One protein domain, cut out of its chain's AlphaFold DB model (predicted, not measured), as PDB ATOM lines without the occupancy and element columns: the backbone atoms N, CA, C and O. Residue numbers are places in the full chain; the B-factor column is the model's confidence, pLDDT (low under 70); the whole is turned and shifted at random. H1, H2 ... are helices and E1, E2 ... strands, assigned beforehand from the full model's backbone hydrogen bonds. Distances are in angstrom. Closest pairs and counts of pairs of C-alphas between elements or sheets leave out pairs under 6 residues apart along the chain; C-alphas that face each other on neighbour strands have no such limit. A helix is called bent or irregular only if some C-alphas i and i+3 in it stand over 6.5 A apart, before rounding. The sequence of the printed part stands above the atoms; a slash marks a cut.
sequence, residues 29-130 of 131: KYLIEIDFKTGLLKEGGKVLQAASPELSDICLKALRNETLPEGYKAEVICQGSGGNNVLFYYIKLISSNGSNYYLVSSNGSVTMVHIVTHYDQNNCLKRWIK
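What this domain is: This is residues 29 to 130 of the 131 residues of an uncharacterized protein of Chryseobacterium bernardetii (UniProt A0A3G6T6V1). A strongly twisted sheet of four strands, E3 to E6, curls round the helix H1; a small sheet, E2, E1 and E7, is partly face to face with it, strands crossed, and the short H2 is on the large sheet's face opposite H1. The printed part has 102 residues, with named elements in the order E1 E2 H1 E3 E4 E5 E6 H2 E7, a mixed class. The large sheet, order E3, E4, E5, E6, is antiparallel; the small one, E2, E1, E7, is mixed. The whole is compact, with a radius of gyration of the C-alphas of 12.8 A and spans of 36 by 29 by 21 A.

How they stand to each other: Begin with E3, residues 73 to 81, E4, 87 to 95, E5, 98 to 106, and E6, 111 to 116, a meander, each strand the antiparallel neighbour of the one before. Within hydrogen-bond range find N 90 and O 78, N 91 and O 102, and N 103 and O 114, each 2.8 A. H1, residues 53 to 63, is on one face, making two layers, helix and sheet; its closest C-alphas to E6 are Ser 56 and Val 113, 5.6 A. H2, residues 121 to 126, is on the opposite face; its closest C-alphas to E3 are Cys 124 and Cys 78, 5.6 A. E1, residues 31 to 35, forms a hairpin with E2, 40 to 43, with N 33 and O 42 at 2.9 A, and is parallel to E7, 128 to 130, with N 32 and O 128 at 2.8 A. The two sheets form a sandwich, two sheets face to face: the parts that face each other are 9.7 A centre to centre, and the strands of the one stand at 69 degrees to those of the other. In H1 every O i to N i+4 pair is within range; in H2, 0 of 2, and 1 of 3 O i to N i+3 pairs.

Where its parts are: Find C-alpha 31 at (35.137, 35.974, -20.680), where E1 begins, and C-alpha 130 at (32.914, 42.863, -21.042), where E7 ends. E3, E4 and E5 measure 24.1, 25.5 and 26.1 A, E6 15.9 A and H1 15.4 A. H2 is irregular: C-alphas 122 and 125 are 8.1 A apart.

The domain as a whole: The C-alphas farthest apart, those of Asn 84 and Ser 96, stand at 37.9 A. The printed part has no cut and no long link. In this model, residue 121 is under pLDDT 70.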
ATOM      1  N   LYS A  29      33.964  30.700 -20.459       87.88
ATOM      2  CA  LYS A  29      35.147  30.428 -19.632       87.88
ATOM      3  C   LYS A  29      36.324  31.362 -19.937       87.88
ATOM      4  O   LYS A  29      37.198  31.524 -19.091       87.88
ATOM      5  N   TYR A  30      36.344  31.980 -21.118       88.38
ATOM      6  CA  TYR A  30      37.361  32.955 -21.515       88.38
ATOM      7  C   TYR A  30      36.886  34.408 -21.398       88.38
ATOM      8  O   TYR A  30      37.646  35.318 -21.738       88.38
ATOM      9  N   LEU A  31      35.657  34.636 -20.924       89.88
ATOM     10  CA  LEU A  31      35.137  35.974 -20.680       89.88
ATOM     11  C   LEU A  31      35.841  36.606 -19.474       89.88
ATOM     12  O   LEU A  31      35.899  36.018 -18.393       89.88
ATOM     13  N   ILE A  32      36.321  37.826 -19.675       92.12
ATOM     14  CA  ILE A  32      36.852  38.726 -18.663       92.12
ATOM     15  C   ILE A  32      35.797  39.811 -18.435       92.12
ATOM     16  O   ILE A  32      35.482  40.578 -19.345       92.12
ATOM     17  N   GLU A  33      35.234  39.869 -17.232       93.88
ATOM     18  CA  GLU A  33      34.278  40.908 -16.837       93.88
ATOM     19  C   GLU A  33      34.967  41.885 -15.887       93.88
ATOM     20  O   GLU A  33      35.502  41.460 -14.864       93.88
ATOM     21  N   ILE A  34      34.967  43.178 -16.205       94.50
ATOM     22  CA  ILE A  34      35.714  44.189 -15.447       94.50
ATOM     23  C   ILE A  34      34.773  45.314 -15.041       94.50
ATOM     24  O   ILE A  34      34.123  45.911 -15.889       94.50
ATOM     25  N   ASP A  35      34.755  45.655 -13.758       95.56
ATOM     26  CA  ASP A  35      34.126  46.867 -13.254       95.56
ATOM     27  C   ASP A  35      35.193  47.767 -12.622       95.56
ATOM     28  O   ASP A  35      35.606  47.594 -11.473       95.56
ATOM     29  N   PHE A  36      35.627  48.766 -13.391       94.25
ATOM     30  CA  PHE A  36      36.634  49.737 -12.959       94.25
ATOM     31  C   PHE A  36      36.160  50.661 -11.829       94.25
ATOM     32  O   PHE A  36      36.994  51.300 -11.191       94.25
ATOM     33  N   LYS A  37      34.847  50.762 -11.569       95.00
ATOM     34  CA  LYS A  37      34.316  51.586 -10.472       95.00
ATOM     35  C   LYS A  37      34.407  50.851  -9.144       95.00
ATOM     36  O   LYS A  37      34.737  51.464  -8.134       95.00
ATOM     37  N   THR A  38      34.097  49.555  -9.141       96.00
ATOM     38  CA  THR A  38      34.113  48.734  -7.919       96.00
ATOM     39  C   THR A  38      35.442  48.020  -7.693       96.00
ATOM     40  O   THR A  38      35.696  47.542  -6.590       96.00
ATOM     41  N   GLY A  39      36.304  47.943  -8.711       94.81
ATOM     42  CA  GLY A  39      37.545  47.170  -8.653       94.81
ATOM     43  C   GLY A  39      37.318  45.659  -8.795       94.81
ATOM     44  O   GLY A  39      38.231  44.864  -8.546       94.81
ATOM     45  N   LEU A  40      36.109  45.247  -9.186       96.31
ATOM     46  CA  LEU A  40      35.761  43.849  -9.375       96.31
ATOM     47  C   LEU A  40      36.230  43.378 -10.751       96.31
ATOM     48  O   LEU A  40      35.956  44.013 -11.767       96.31
ATOM     49  N   LEU A  41      36.899  42.229 -10.781       95.44
ATOM     50  CA  LEU A  41      37.274  41.555 -12.015       95.44
ATOM     51  C   LEU A  41      36.878  40.082 -11.931       95.44
ATOM     52  O   LEU A  41      37.113  39.436 -10.907       95.44
ATOM     53  N   LYS A  42      36.279  39.547 -12.996       94.94
ATOM     54  CA  LYS A  42      35.987  38.119 -13.143       94.94
ATOM     55  C   LYS A  42      36.645  37.548 -14.380       94.94
ATOM     56  O   LYS A  42      36.713  38.206 -15.409       94.94
ATOM     57  N   GLU A  43      37.031  36.287 -14.290       91.81
ATOM     58  CA  GLU A  43      37.474  35.484 -15.421       91.81
ATOM     59  C   GLU A  43      36.702  34.163 -15.411       91.81
ATOM     60  O   GLU A  43      36.635  33.477 -14.386       91.81
ATOM     61  N   GLY A  44      36.052  33.824 -16.525       90.50
ATOM     62  CA  GLY A  44      35.246  32.606 -16.615       90.50
ATOM     63  C   GLY A  44      34.111  32.549 -15.585       90.50
ATOM     64  O   GLY A  44      33.801  31.482 -15.058       90.50
ATOM     65  N   GLY A  45      33.554  33.710 -15.223       91.19
ATOM     66  CA  GLY A  45      32.528  33.859 -14.186       91.19
ATOM     67  C   GLY A  45      33.041  33.828 -12.738       91.19
ATOM     68  O   GLY A  45      32.252  34.049 -11.817       91.19
ATOM     69  N   LYS A  46      34.340  33.604 -12.499       93.19
ATOM     70  CA  LYS A  46      34.936  33.587 -11.153       93.19
ATOM     71  C   LYS A  46      35.555  34.934 -10.816       93.19
ATOM     72  O   LYS A  46      36.360  35.440 -11.589       93.19
ATOM     73  N   VAL A  47      35.218  35.488  -9.652       96.00
ATOM     74  CA  VAL A  47      35.845  36.718  -9.144       96.00
ATOM     75  C   VAL A  47      37.317  36.446  -8.856       96.00
ATOM     76  O   VAL A  47      37.644  35.505  -8.130       96.00
ATOM     77  N   LEU A  48      38.191  37.271  -9.423       96.50
ATOM     78  CA  LEU A  48      39.613  37.225  -9.135       96.50
ATOM     79  C   LEU A  48      39.928  38.057  -7.893       96.50
ATOM     80  O   LEU A  48      39.296  39.076  -7.612       96.50
ATOM     81  N   GLN A  49      40.941  37.621  -7.152       97.62
ATOM     82  CA  GLN A  49      41.449  38.364  -6.008       97.62
ATOM     83  C   GLN A  49      42.355  39.498  -6.496       97.62
ATOM     84  O   GLN A  49      43.213  39.276  -7.349       97.62
ATOM     85  N   ALA A  50      42.199  40.699  -5.940       97.69
ATOM     86  CA  ALA A  50      43.136  41.789  -6.190       97.69
ATOM     87  C   ALA A  50      44.544  41.408  -5.701       97.69
ATOM     88  O   ALA A  50      44.704  40.822  -4.626       97.69
ATOM     89  N   ALA A  51      45.566  41.738  -6.486       97.88
ATOM     90  CA  ALA A  51      46.946  41.573  -6.057       97.88
ATOM     91  C   ALA A  51      47.278  42.546  -4.912       97.88
ATOM     92  O   ALA A  51      46.648  43.596  -4.760       97.88
ATOM     93  N   SER A  52      48.290  42.218  -4.103       97.81
ATOM     94  CA  SER A  52      48.806  43.174  -3.117       97.81
ATOM     95  C   SER A  52      49.372  44.420  -3.823       97.81
ATOM     96  O   SER A  52      49.759  44.335  -4.996       97.81
ATOM     97  N   PRO A  53      49.467  45.577  -3.139       97.94
ATOM     98  CA  PRO A  53      50.064  46.779  -3.725       97.94
ATOM     99  C   PRO A  53      51.485  46.553  -4.259       97.94
ATOM    100  O   PRO A  53      51.813  47.016  -5.345       97.94
ATOM    101  N   GLU A  54      52.297  45.776  -3.537       97.50
ATOM    102  CA  GLU A  54      53.657  45.407  -3.947       97.50
ATOM    103  C   GLU A  54      53.667  44.602  -5.255       97.50
ATOM    104  O   GLU A  54      54.346  44.970  -6.209       97.50
ATOM    105  N   LEU A  55      52.873  43.529  -5.339       97.56
ATOM    106  CA  LEU A  55      52.810  42.695  -6.543       97.56
ATOM    107  C   LEU A  55      52.217  43.454  -7.735       97.56
ATOM    108  O   LEU A  55      52.626  43.236  -8.875       97.56
ATOM    109  N   SER A  56      51.282  44.367  -7.465       98.25
ATOM    110  CA  SER A  56      50.721  45.263  -8.475       98.25
ATOM    111  C   SER A  56      51.797  46.182  -9.049       98.25
ATOM    112  O   SER A  56      51.933  46.253 -10.266       98.25
ATOM    113  N   ASP A  57      52.604  46.826  -8.201       98.44
ATOM    114  CA  ASP A  57      53.713  47.684  -8.638       98.44
ATOM    115  C   ASP A  57      54.721  46.917  -9.506       98.44
ATOM    116  O   ASP A  57      55.084  47.378 -10.587       98.44
ATOM    117  N   ILE A  58      55.100  45.701  -9.100       98.25
ATOM    118  CA  ILE A  58      56.020  44.854  -9.875       98.25
ATOM    119  C   ILE A  58      55.436  44.509 -11.254       98.25
ATOM    120  O   ILE A  58      56.141  44.591 -12.261       98.25
ATOM    121  N   CYS A  59      54.146  44.169 -11.329       98.38
ATOM    122  CA  CYS A  59      53.465  43.913 -12.601       98.38
ATOM    123  C   CYS A  59      53.453  45.154 -13.508       98.38
ATOM    124  O   CYS A  59      53.690  45.050 -14.711       98.38
ATOM    125  N   LEU A  60      53.210  46.338 -12.943       98.31
ATOM    126  CA  LEU A  60      53.194  47.588 -13.703       98.31
ATOM    127  C   LEU A  60      54.593  47.987 -14.185       98.31
ATOM    128  O   LEU A  60      54.731  48.413 -15.332       98.31
ATOM    129  N   LYS A  61      55.630  47.790 -13.362       98.44
ATOM    130  CA  LYS A  61      57.033  47.947 -13.770       98.44
ATOM    131  C   LYS A  61      57.380  47.027 -14.933       98.44
ATOM    132  O   LYS A  61      57.973  47.483 -15.908       98.44
ATOM    133  N   ALA A  62      56.939  45.769 -14.879       97.88
ATOM    134  CA  ALA A  62      57.143  44.819 -15.968       97.88
ATOM    135  C   ALA A  62      56.516  45.301 -17.288       97.88
ATOM    136  O   ALA A  62      57.175  45.255 -18.322       97.88
ATOM    137  N   LEU A  63      55.284  45.828 -17.263       97.25
ATOM    138  CA  LEU A  63      54.633  46.377 -18.466       97.25
ATOM    139  C   LEU A  63      55.327  47.620 -19.023       97.25
ATOM    140  O   LEU A  63      55.306  47.850 -20.230       97.25
ATOM    141  N   ARG A  64      55.935  48.428 -18.153       97.38
ATOM    142  CA  ARG A  64      56.680  49.635 -18.537       97.38
ATOM    143  C   ARG A  64      58.134  49.352 -18.901       97.38
ATOM    144  O   ARG A  64      58.857  50.286 -19.237       97.38
ATOM    145  N   ASN A  65      58.552  48.084 -18.862       96.19
ATOM    146  CA  ASN A  65      59.935  47.665 -19.066       96.19
ATOM    147  C   ASN A  65      60.916  48.375 -18.106       96.19
ATOM    148  O   ASN A  65      62.017  48.771 -18.486       96.19
ATOM    149  N   GLU A  66      60.486  48.572 -16.859       98.06
ATOM    150  CA  GLU A  66      61.294  49.135 -15.778       98.06
ATOM    151  C   GLU A  66      62.061  48.034 -15.027       98.06
ATOM    152  O   GLU A  66      61.704  46.853 -15.063       98.06
ATOM    153  N   THR A  67      63.111  48.423 -14.300       97.62
ATOM    154  CA  THR A  67      63.885  47.494 -13.468       97.62
ATOM    155  C   THR A  67      63.011  46.879 -12.375       97.62
ATOM    156  O   THR A  67      62.411  47.587 -11.562       97.62
ATOM    157  N   LEU A  68      62.976  45.546 -12.331       97.94
ATOM    158  CA  LEU A  68      62.258  44.794 -11.303       97.94
ATOM    159  C   LEU A  68      63.101  44.657 -10.024       97.94
ATOM    160  O   LEU A  68      64.332  44.687 -10.101       97.94
ATOM    161  N   PRO A  69      62.465  44.478  -8.850       97.31
ATOM    162  CA  PRO A  69      63.182  44.142  -7.625       97.31
ATOM    163  C   PRO A  69      64.011  42.863  -7.778       97.31
ATOM    164  O   PRO A  69      63.679  41.974  -8.568       97.31
ATOM    165  N   GLU A  70      65.082  42.756  -6.994       96.50
ATOM    166  CA  GLU A  70      65.950  41.580  -7.011       96.50
ATOM    167  C   GLU A  70      65.156  40.293  -6.733       96.50
ATOM    168  O   GLU A  70      64.236  40.259  -5.916       96.50
ATOM    169  N   GLY A  71      65.500  39.222  -7.451       95.69
ATOM    170  CA  GLY A  71      64.833  37.928  -7.322       95.69
ATOM    171  C   GLY A  71      63.515  37.800  -8.090       95.69
ATOM    172  O   GLY A  71      62.971  36.698  -8.124       95.69
ATOM    173  N   TYR A  72      63.035  38.860  -8.749       97.62
ATOM    174  CA  TYR A  72      61.862  38.805  -9.621       97.62
ATOM    175  C   TYR A  72      62.229  38.790 -11.106       97.62
ATOM    176  O   TYR A  72      63.125  39.494 -11.570       97.62
ATOM    177  N   LYS A  73      61.478  38.002 -11.877       97.88
ATOM    178  CA  LYS A  73      61.426  38.049 -13.344       97.88
ATOM    179  C   LYS A  73      59.970  38.099 -13.781       97.88
ATOM    180  O   LYS A  73      59.127  37.471 -13.144       97.88
ATOM    181  N   ALA A  74      59.677  38.806 -14.864       97.38
ATOM    182  CA  ALA A  74      58.326  38.906 -15.397       97.38
ATOM    183  C   ALA A  74      58.306  38.628 -16.900       97.38
ATOM    184  O   ALA A  74      59.210  39.037 -17.627       97.38
ATOM    185  N   GLU A  75      57.251  37.962 -17.355       96.25
ATOM    186  CA  GLU A  75      56.983  37.690 -18.765       96.25
ATOM    187  C   GLU A  75      55.548  38.116 -19.080       96.25
ATOM    188  O   GLU A  75      54.605  37.663 -18.427       96.25
ATOM    189  N   VAL A  76      55.361  38.973 -20.086       95.19
ATOM    190  CA  VAL A  76      54.027  39.247 -20.638       95.19
ATOM    191  C   VAL A  76      53.691  38.107 -21.590       95.19
ATOM    192  O   VAL A  76      54.279  37.990 -22.660       95.19
ATOM    193  N   ILE A  77      52.771  37.238 -21.180       94.75
ATOM    194  CA  ILE A  77      52.457  35.991 -21.900       94.75
ATOM    195  C   ILE A  77      51.234  36.121 -22.806       94.75
ATOM    196  O   ILE A  77      51.014  35.296 -23.686       94.75
ATOM    197  N   CYS A  78      50.420  37.148 -22.583       92.75
ATOM    198  CA  CYS A  78      49.280  37.467 -23.422       92.75
ATOM    199  C   CYS A  78      48.941  38.942 -23.274       92.75
ATOM    200  O   CYS A  78      49.024  39.498 -22.180       92.75
ATOM    201  N   GLN A  79      48.528  39.552 -24.375       93.25
ATOM    202  CA  GLN A  79      48.000  40.904 -24.398       93.25
ATOM    203  C   GLN A  79      46.803  40.950 -25.332       93.25
ATOM    204  O   GLN A  79      46.754  40.224 -26.327       93.25
ATOM    205  N   GLY A  80      45.868  41.834 -25.036       90.75
ATOM    206  CA  GLY A  80      44.764  42.101 -25.932       90.75
ATOM    207  C   GLY A  80      44.010  43.353 -25.534       90.75
ATOM    208  O   GLY A  80      44.317  44.026 -24.547       90.75
ATOM    209  N   SER A  81      43.008  43.658 -26.338       88.56
ATOM    210  CA  SER A  81      42.105  44.768 -26.114       88.56
ATOM    211  C   SER A  81      40.664  44.316 -26.297       88.56
ATOM    212  O   SER A  81      40.374  43.351 -27.004       88.56
ATOM    213  N   GLY A  82      39.764  45.003 -25.611       79.12
ATOM    214  CA  GLY A  82      38.325  44.864 -25.757       79.12
ATOM    215  C   GLY A  82      37.706  46.117 -26.358       79.12
ATOM    216  O   GLY A  82      38.392  47.095 -26.664       79.12
ATOM    217  N   GLY A  83      36.377  46.110 -26.471       75.00
ATOM    218  CA  GLY A  83      35.622  47.333 -26.741       75.00
ATOM    219  C   GLY A  83      35.924  48.432 -25.710       75.00
ATOM    220  O   GLY A  83      36.385  48.161 -24.602       75.00
ATOM    221  N   ASN A  84      35.659  49.688 -26.081       80.44
ATOM    222  CA  ASN A  84      35.818  50.858 -25.205       80.44
ATOM    223  C   ASN A  84      37.255  51.103 -24.691       80.44
ATOM    224  O   ASN A  84      37.429  51.591 -23.576       80.44
ATOM    225  N   ASN A  85      38.281  50.799 -25.498       84.75
ATOM    226  CA  ASN A  85      39.702  51.039 -25.186       84.75
ATOM    227  C   ASN A  85      40.207  50.331 -23.918       84.75
ATOM    228  O   ASN A  85      41.193  50.760 -23.318       84.75
ATOM    229  N   VAL A  86      39.549  49.246 -23.505       92.50
ATOM    230  CA  VAL A  86      40.060  48.426 -22.408       92.50
ATOM    231  C   VAL A  86      41.207  47.574 -22.919       92.50
ATOM    232  O   VAL A  86      41.057  46.835 -23.890       92.50
ATOM    233  N   LEU A  87      42.346  47.664 -22.246       94.38
ATOM    234  CA  LEU A  87      43.518  46.832 -22.472       94.38
ATOM    235  C   LEU A  87      43.620  45.795 -21.364       94.38
ATOM    236  O   LEU A  87      43.304  46.085 -20.206       94.38
ATOM    237  N   PHE A  88      44.110  44.610 -21.707       94.88
ATOM    238  CA  PHE A  88      44.488  43.613 -20.722       94.88
ATOM    239  C   PHE A  88      45.823  42.955 -21.057       94.88
ATOM    240  O   PHE A  88      46.194  42.799 -22.221       94.88
ATOM    241  N   TYR A  89      46.516  42.527 -20.007       96.06
ATOM    242  CA  TYR A  89      47.785  41.821 -20.077       96.06
ATOM    243  C   TYR A  89      47.778  40.685 -19.067       96.06
ATOM    244  O   TYR A  89      47.477  40.904 -17.895       96.06
ATOM    245  N   TYR A  90      48.160  39.485 -19.495       96.00
ATOM    246  CA  TYR A  90      48.559  38.442 -18.561       96.00
ATOM    247  C   TYR A  90      50.066  38.503 -18.364       96.00
ATOM    248  O   TYR A  90      50.835  38.486 -19.329       96.00
ATOM    249  N   ILE A  91      50.479  38.540 -17.104       97.31
ATOM    250  CA  ILE A  91      51.878  38.583 -16.695       97.31
ATOM    251  C   ILE A  91      52.165  37.345 -15.860       97.31
ATOM    252  O   ILE A  91      51.486  37.085 -14.868       97.31
ATOM    253  N   LYS A  92      53.186  36.587 -16.247       97.19
ATOM    254  CA  LYS A  92      53.783  35.554 -15.404       97.19
ATOM    255  C   LYS A  92      54.895  36.197 -14.589       97.19
ATOM    256  O   LYS A  92      55.888  36.642 -15.158       97.19
ATOM    257  N   LEU A  93      54.738  36.229 -13.273       96.81
ATOM    258  CA  LEU A  93      55.771  36.686 -12.352       96.81
ATOM    259  C   LEU A  93      56.456  35.473 -11.727       96.81
ATOM    260  O   LEU A  93      55.785  34.583 -11.209       96.81
ATOM    261  N   ILE A  94      57.782  35.438 -11.786       97.25
ATOM    262  CA  ILE A  94      58.628  34.346 -11.302       97.25
ATOM    263  C   ILE A  94      59.510  34.896 -10.184       97.25
ATOM    264  O   ILE A  94      60.187  35.907 -10.373       97.25
ATOM    265  N   SER A  95      59.520  34.219  -9.039       95.38
ATOM    266  CA  SER A  95      60.392  34.513  -7.904       95.38
ATOM    267  C   SER A  95      60.958  33.230  -7.291       95.38
ATOM    268  O   SER A  95      60.688  32.123  -7.761       95.38
ATOM    269  N   SER A  96      61.734  33.363  -6.213       94.19
ATOM    270  CA  SER A  96      62.227  32.223  -5.427       94.19
ATOM    271  C   SER A  96      61.108  31.343  -4.856       94.19
ATOM    272  O   SER A  96      61.328  30.158  -4.625       94.19
ATOM    273  N   ASN A  97      59.906  31.897  -4.672       91.81
ATOM    274  CA  ASN A  97      58.745  31.189  -4.127       91.81
ATOM    275  C   ASN A  97      57.894  30.491  -5.207       91.81
ATOM    276  O   ASN A  97      56.874  29.887  -4.883       91.81
ATOM    277  N   GLY A  98      58.286  30.575  -6.484       93.88
ATOM    278  CA  GLY A  98      57.583  29.963  -7.614       93.88
ATOM    279  C   GLY A  98      57.106  30.981  -8.648       93.88
ATOM    280  O   GLY A  98      57.611  32.100  -8.728       93.88
ATOM    281  N   SER A  99      56.134  30.582  -9.474       93.94
ATOM    282  CA  SER A  99      55.548  31.447 -10.502       93.94
ATOM    283  C   SER A  99      54.048  31.619 -10.313       93.94
ATOM    284  O   SER A  99      53.342  30.626 -10.160       93.94
ATOM    285  N   ASN A 100      53.570  32.856 -10.415       95.44
ATOM    286  CA  ASN A 100      52.151  33.202 -10.372       95.44
ATOM    287  C   ASN A 100      51.754  33.988 -11.621       95.44
ATOM    288  O   ASN A 100      52.593  34.630 -12.258       95.44
ATOM    289  N   TYR A 101      50.470  33.943 -11.959       96.19
ATOM    290  CA  TYR A 101      49.907  34.677 -13.085       96.19
ATOM    291  C   TYR A 101      49.060  35.840 -12.584       96.19
ATOM    292  O   TYR A 101      48.331  35.715 -11.600       96.19
ATOM    293  N   TYR A 102      49.143  36.959 -13.288       97.62
ATOM    294  CA  TYR A 102      48.411  38.176 -12.977       97.62
ATOM    295  C   TYR A 102      47.705  38.676 -14.224       97.62
ATOM    296  O   TYR A 102      48.280  38.643 -15.310       97.62
ATOM    297  N   LEU A 103      46.478  39.151 -14.056       97.00
ATOM    298  CA  LEU A 103      45.729  39.861 -15.076       97.00
ATOM    299  C   LEU A 103      45.767  41.346 -14.737       97.00
ATOM    300  O   LEU A 103      45.205  41.776 -13.731       97.00
ATOM    301  N   VAL A 104      46.455  42.113 -15.575       97.75
ATOM    302  CA  VAL A 104      46.429  43.571 -15.539       97.75
ATOM    303  C   VAL A 104      45.368  44.047 -16.515       97.75
ATOM    304  O   VAL A 104      45.398  43.650 -17.676       97.75
ATOM    305  N   SER A 105      44.460  44.913 -16.079       96.44
ATOM    306  CA  SER A 105      43.452  45.533 -16.942       96.44
ATOM    307  C   SER A 105      43.447  47.045 -16.784       96.44
ATOM    308  O   SER A 105      43.520  47.544 -15.661       96.44
ATOM    309  N   SER A 106      43.319  47.779 -17.887       96.06
ATOM    310  CA  SER A 106      43.318  49.243 -17.887       96.06
ATOM    311  C   SER A 106      42.283  49.811 -18.849       96.06
ATOM    312  O   SER A 106      42.113  49.282 -19.941       96.06
ATOM    313  N   ASN A 107      41.629  50.907 -18.470       94.75
ATOM    314  CA  ASN A 107      40.783  51.712 -19.365       94.75
ATOM    315  C   ASN A 107      41.403  53.089 -19.684       94.75
ATOM    316  O   ASN A 107      40.701  54.013 -20.087       94.75
ATOM    317  N   GLY A 108      42.707  53.255 -19.433       91.44
ATOM    318  CA  GLY A 108      43.438  54.513 -19.609       91.44
ATOM    319  C   GLY A 108      43.381  55.463 -18.407       91.44
ATOM    320  O   GLY A 108      44.305  56.249 -18.224       91.44
ATOM    321  N   SER A 109      42.354  55.382 -17.553       93.12
ATOM    322  CA  SER A 109      42.270  56.165 -16.306       93.12
ATOM    323  C   SER A 109      42.557  55.328 -15.063       93.12
ATOM    324  O   SER A 109      43.214  55.789 -14.135       93.12
ATOM    325  N   VAL A 110      42.068  54.091 -15.047       95.31
ATOM    326  CA  VAL A 110      42.206  53.154 -13.934       95.31
ATOM    327  C   VAL A 110      42.945  51.927 -14.436       95.31
ATOM    328  O   VAL A 110      42.643  51.413 -15.511       95.31
ATOM    329  N   THR A 111      43.912  51.460 -13.649       97.12
ATOM    330  CA  THR A 111      44.600  50.189 -13.883       97.12
ATOM    331  C   THR A 111      44.434  49.301 -12.663       97.12
ATOM    332  O   THR A 111      44.584  49.752 -11.530       97.12
ATOM    333  N   MET A 112      44.103  48.043 -12.910       97.75
ATOM    334  CA  MET A 112      43.812  47.028 -11.906       97.75
ATOM    335  C   MET A 112      44.714  45.822 -12.139       97.75
ATOM    336  O   MET A 112      45.050  45.526 -13.285       97.75
ATOM    337  N   VAL A 113      45.101  45.140 -11.060       98.44
ATOM    338  CA  VAL A 113      45.931  43.933 -11.110       98.44
ATOM    339  C   VAL A 113      45.301  42.867 -10.222       98.44
ATOM    340  O   VAL A 113      45.113  43.075  -9.022       98.44
ATOM    341  N   HIS A 114      45.003  41.711 -10.807       98.31
ATOM    342  CA  HIS A 114      44.344  40.600 -10.125       98.31
ATOM    343  C   HIS A 114      45.128  39.304 -10.293       98.31
ATOM    344  O   HIS A 114      45.781  39.085 -11.310       98.31
ATOM    345  N   ILE A 115      45.064  38.434  -9.289       96.94
ATOM    346  CA  ILE A 115      45.722  37.126  -9.285       96.94
ATOM    347  C   ILE A 115      44.901  36.149 -10.131       96.94
ATOM    348  O   ILE A 115      43.705  35.960  -9.901       96.94
ATOM    349  N   VAL A 116      45.563  35.482 -11.072       94.50
ATOM    350  CA  VAL A 116      44.986  34.450 -11.936       94.50
ATOM    351  C   VAL A 116      45.420  33.086 -11.414       94.50
ATOM    352  O   VAL A 116      46.590  32.714 -11.485       94.50
ATOM    353  N   THR A 117      44.470  32.319 -10.882       81.69
ATOM    354  CA  THR A 117      44.764  31.004 -10.284       81.69
ATOM    355  C   THR A 117      44.981  29.907 -11.327       81.69
ATOM    356  O   THR A 117      45.681  28.941 -11.049       81.69
ATOM    357  N   HIS A 118      44.397  30.046 -12.522       79.38
ATOM    358  CA  HIS A 118      44.469  29.049 -13.591       79.38
ATOM    359  C   HIS A 118      44.559  29.746 -14.950       79.38
ATOM    360  O   HIS A 118      43.543  30.019 -15.588       79.38
ATOM    361  N   TYR A 119      45.778  30.052 -15.393       81.12
ATOM    362  CA  TYR A 119      45.986  30.588 -16.731       81.12
ATOM    363  C   TYR A 119      46.159  29.459 -17.750       81.12
ATOM    364  O   TYR A 119      47.078  28.649 -17.641       81.12
ATOM    365  N   ASP A 120      45.297  29.436 -18.764       81.88
ATOM    366  CA  ASP A 120      45.444  28.561 -19.922       81.88
ATOM    367  C   ASP A 120      46.161  29.306 -21.059       81.88
ATOM    368  O   ASP A 120      45.580  30.173 -21.725       81.88
ATOM    369  N   GLN A 121      47.441  28.974 -21.253       69.69
ATOM    370  CA  GLN A 121      48.344  29.651 -22.190       69.69
ATOM    371  C   GLN A 121      47.895  29.553 -23.651       69.69
ATOM    372  O   GLN A 121      48.120  30.481 -24.426       69.69
ATOM    373  N   ASN A 122      47.194  28.482 -24.030       72.25
ATOM    374  CA  ASN A 122      46.820  28.236 -25.426       72.25
ATOM    375  C   ASN A 122      45.630  29.085 -25.898       72.25
ATOM    376  O   ASN A 122      45.216  28.991 -27.052       72.25
ATOM    377  N   ASN A 123      45.053  29.906 -25.017       81.00
ATOM    378  CA  ASN A 123      43.769  30.557 -25.253       81.00
ATOM    379  C   ASN A 123      43.819  32.084 -25.136       81.00
ATOM    380  O   ASN A 123      42.780  32.716 -24.954       81.00
ATOM    381  N   CYS A 124      45.001  32.697 -25.282       84.19
ATOM    382  CA  CYS A 124      45.142  34.158 -25.317       84.19
ATOM    383  C   CYS A 124      44.200  34.816 -26.345       84.19
ATOM    384  O   CYS A 124      43.500  35.771 -26.024       84.19
ATOM    385  N   LEU A 125      44.113  34.247 -27.552       81.19
ATOM    386  CA  LEU A 125      43.266  34.764 -28.634       81.19
ATOM    387  C   LEU A 125      41.763  34.557 -28.399       81.19
ATOM    388  O   LEU A 125      40.950  35.158 -29.088       81.19
ATOM    389  N   LYS A 126      41.384  33.716 -27.430       83.81
ATOM    390  CA  LYS A 126      39.979  33.415 -27.121       83.81
ATOM    391  C   LYS A 126      39.403  34.321 -26.039       83.81
ATOM    392  O   LYS A 126      38.272  34.105 -25.618       83.81
ATOM    393  N   ARG A 127      40.183  35.279 -25.528       84.81
ATOM    394  CA  ARG A 127      39.766  36.162 -24.436       84.81
ATOM    395  C   ARG A 127      38.815  37.236 -24.949       84.81
ATOM    396  O   ARG A 127      39.123  37.942 -25.901       84.81
ATOM    397  N   TRP A 128      37.687  37.375 -24.264       82.62
ATOM    398  CA  TRP A 128      36.669  38.383 -24.551       82.62
ATOM    399  C   TRP A 128      36.549  39.318 -23.361       82.62
ATOM    400  O   TRP A 128      36.561  38.849 -22.227       82.62
ATOM    401  N   ILE A 129      36.393  40.618 -23.595       85.06
ATOM    402  CA  ILE A 129      36.168  41.589 -22.521       85.06
ATOM    403  C   ILE A 129      34.719  42.056 -22.537       85.06
ATOM    404  O   ILE A 129      34.181  42.420 -23.582       85.06
ATOM    405  N   LYS A 130      34.134  42.122 -21.344       83.69
ATOM    406  CA  LYS A 130      32.914  42.863 -21.042       83.69
ATOM    407  C   LYS A 130      33.224  43.846 -19.914       83.69
ATOM    408  O   LYS A 130      33.713  43.434 -18.864       83.69
TER     409      LYS A 130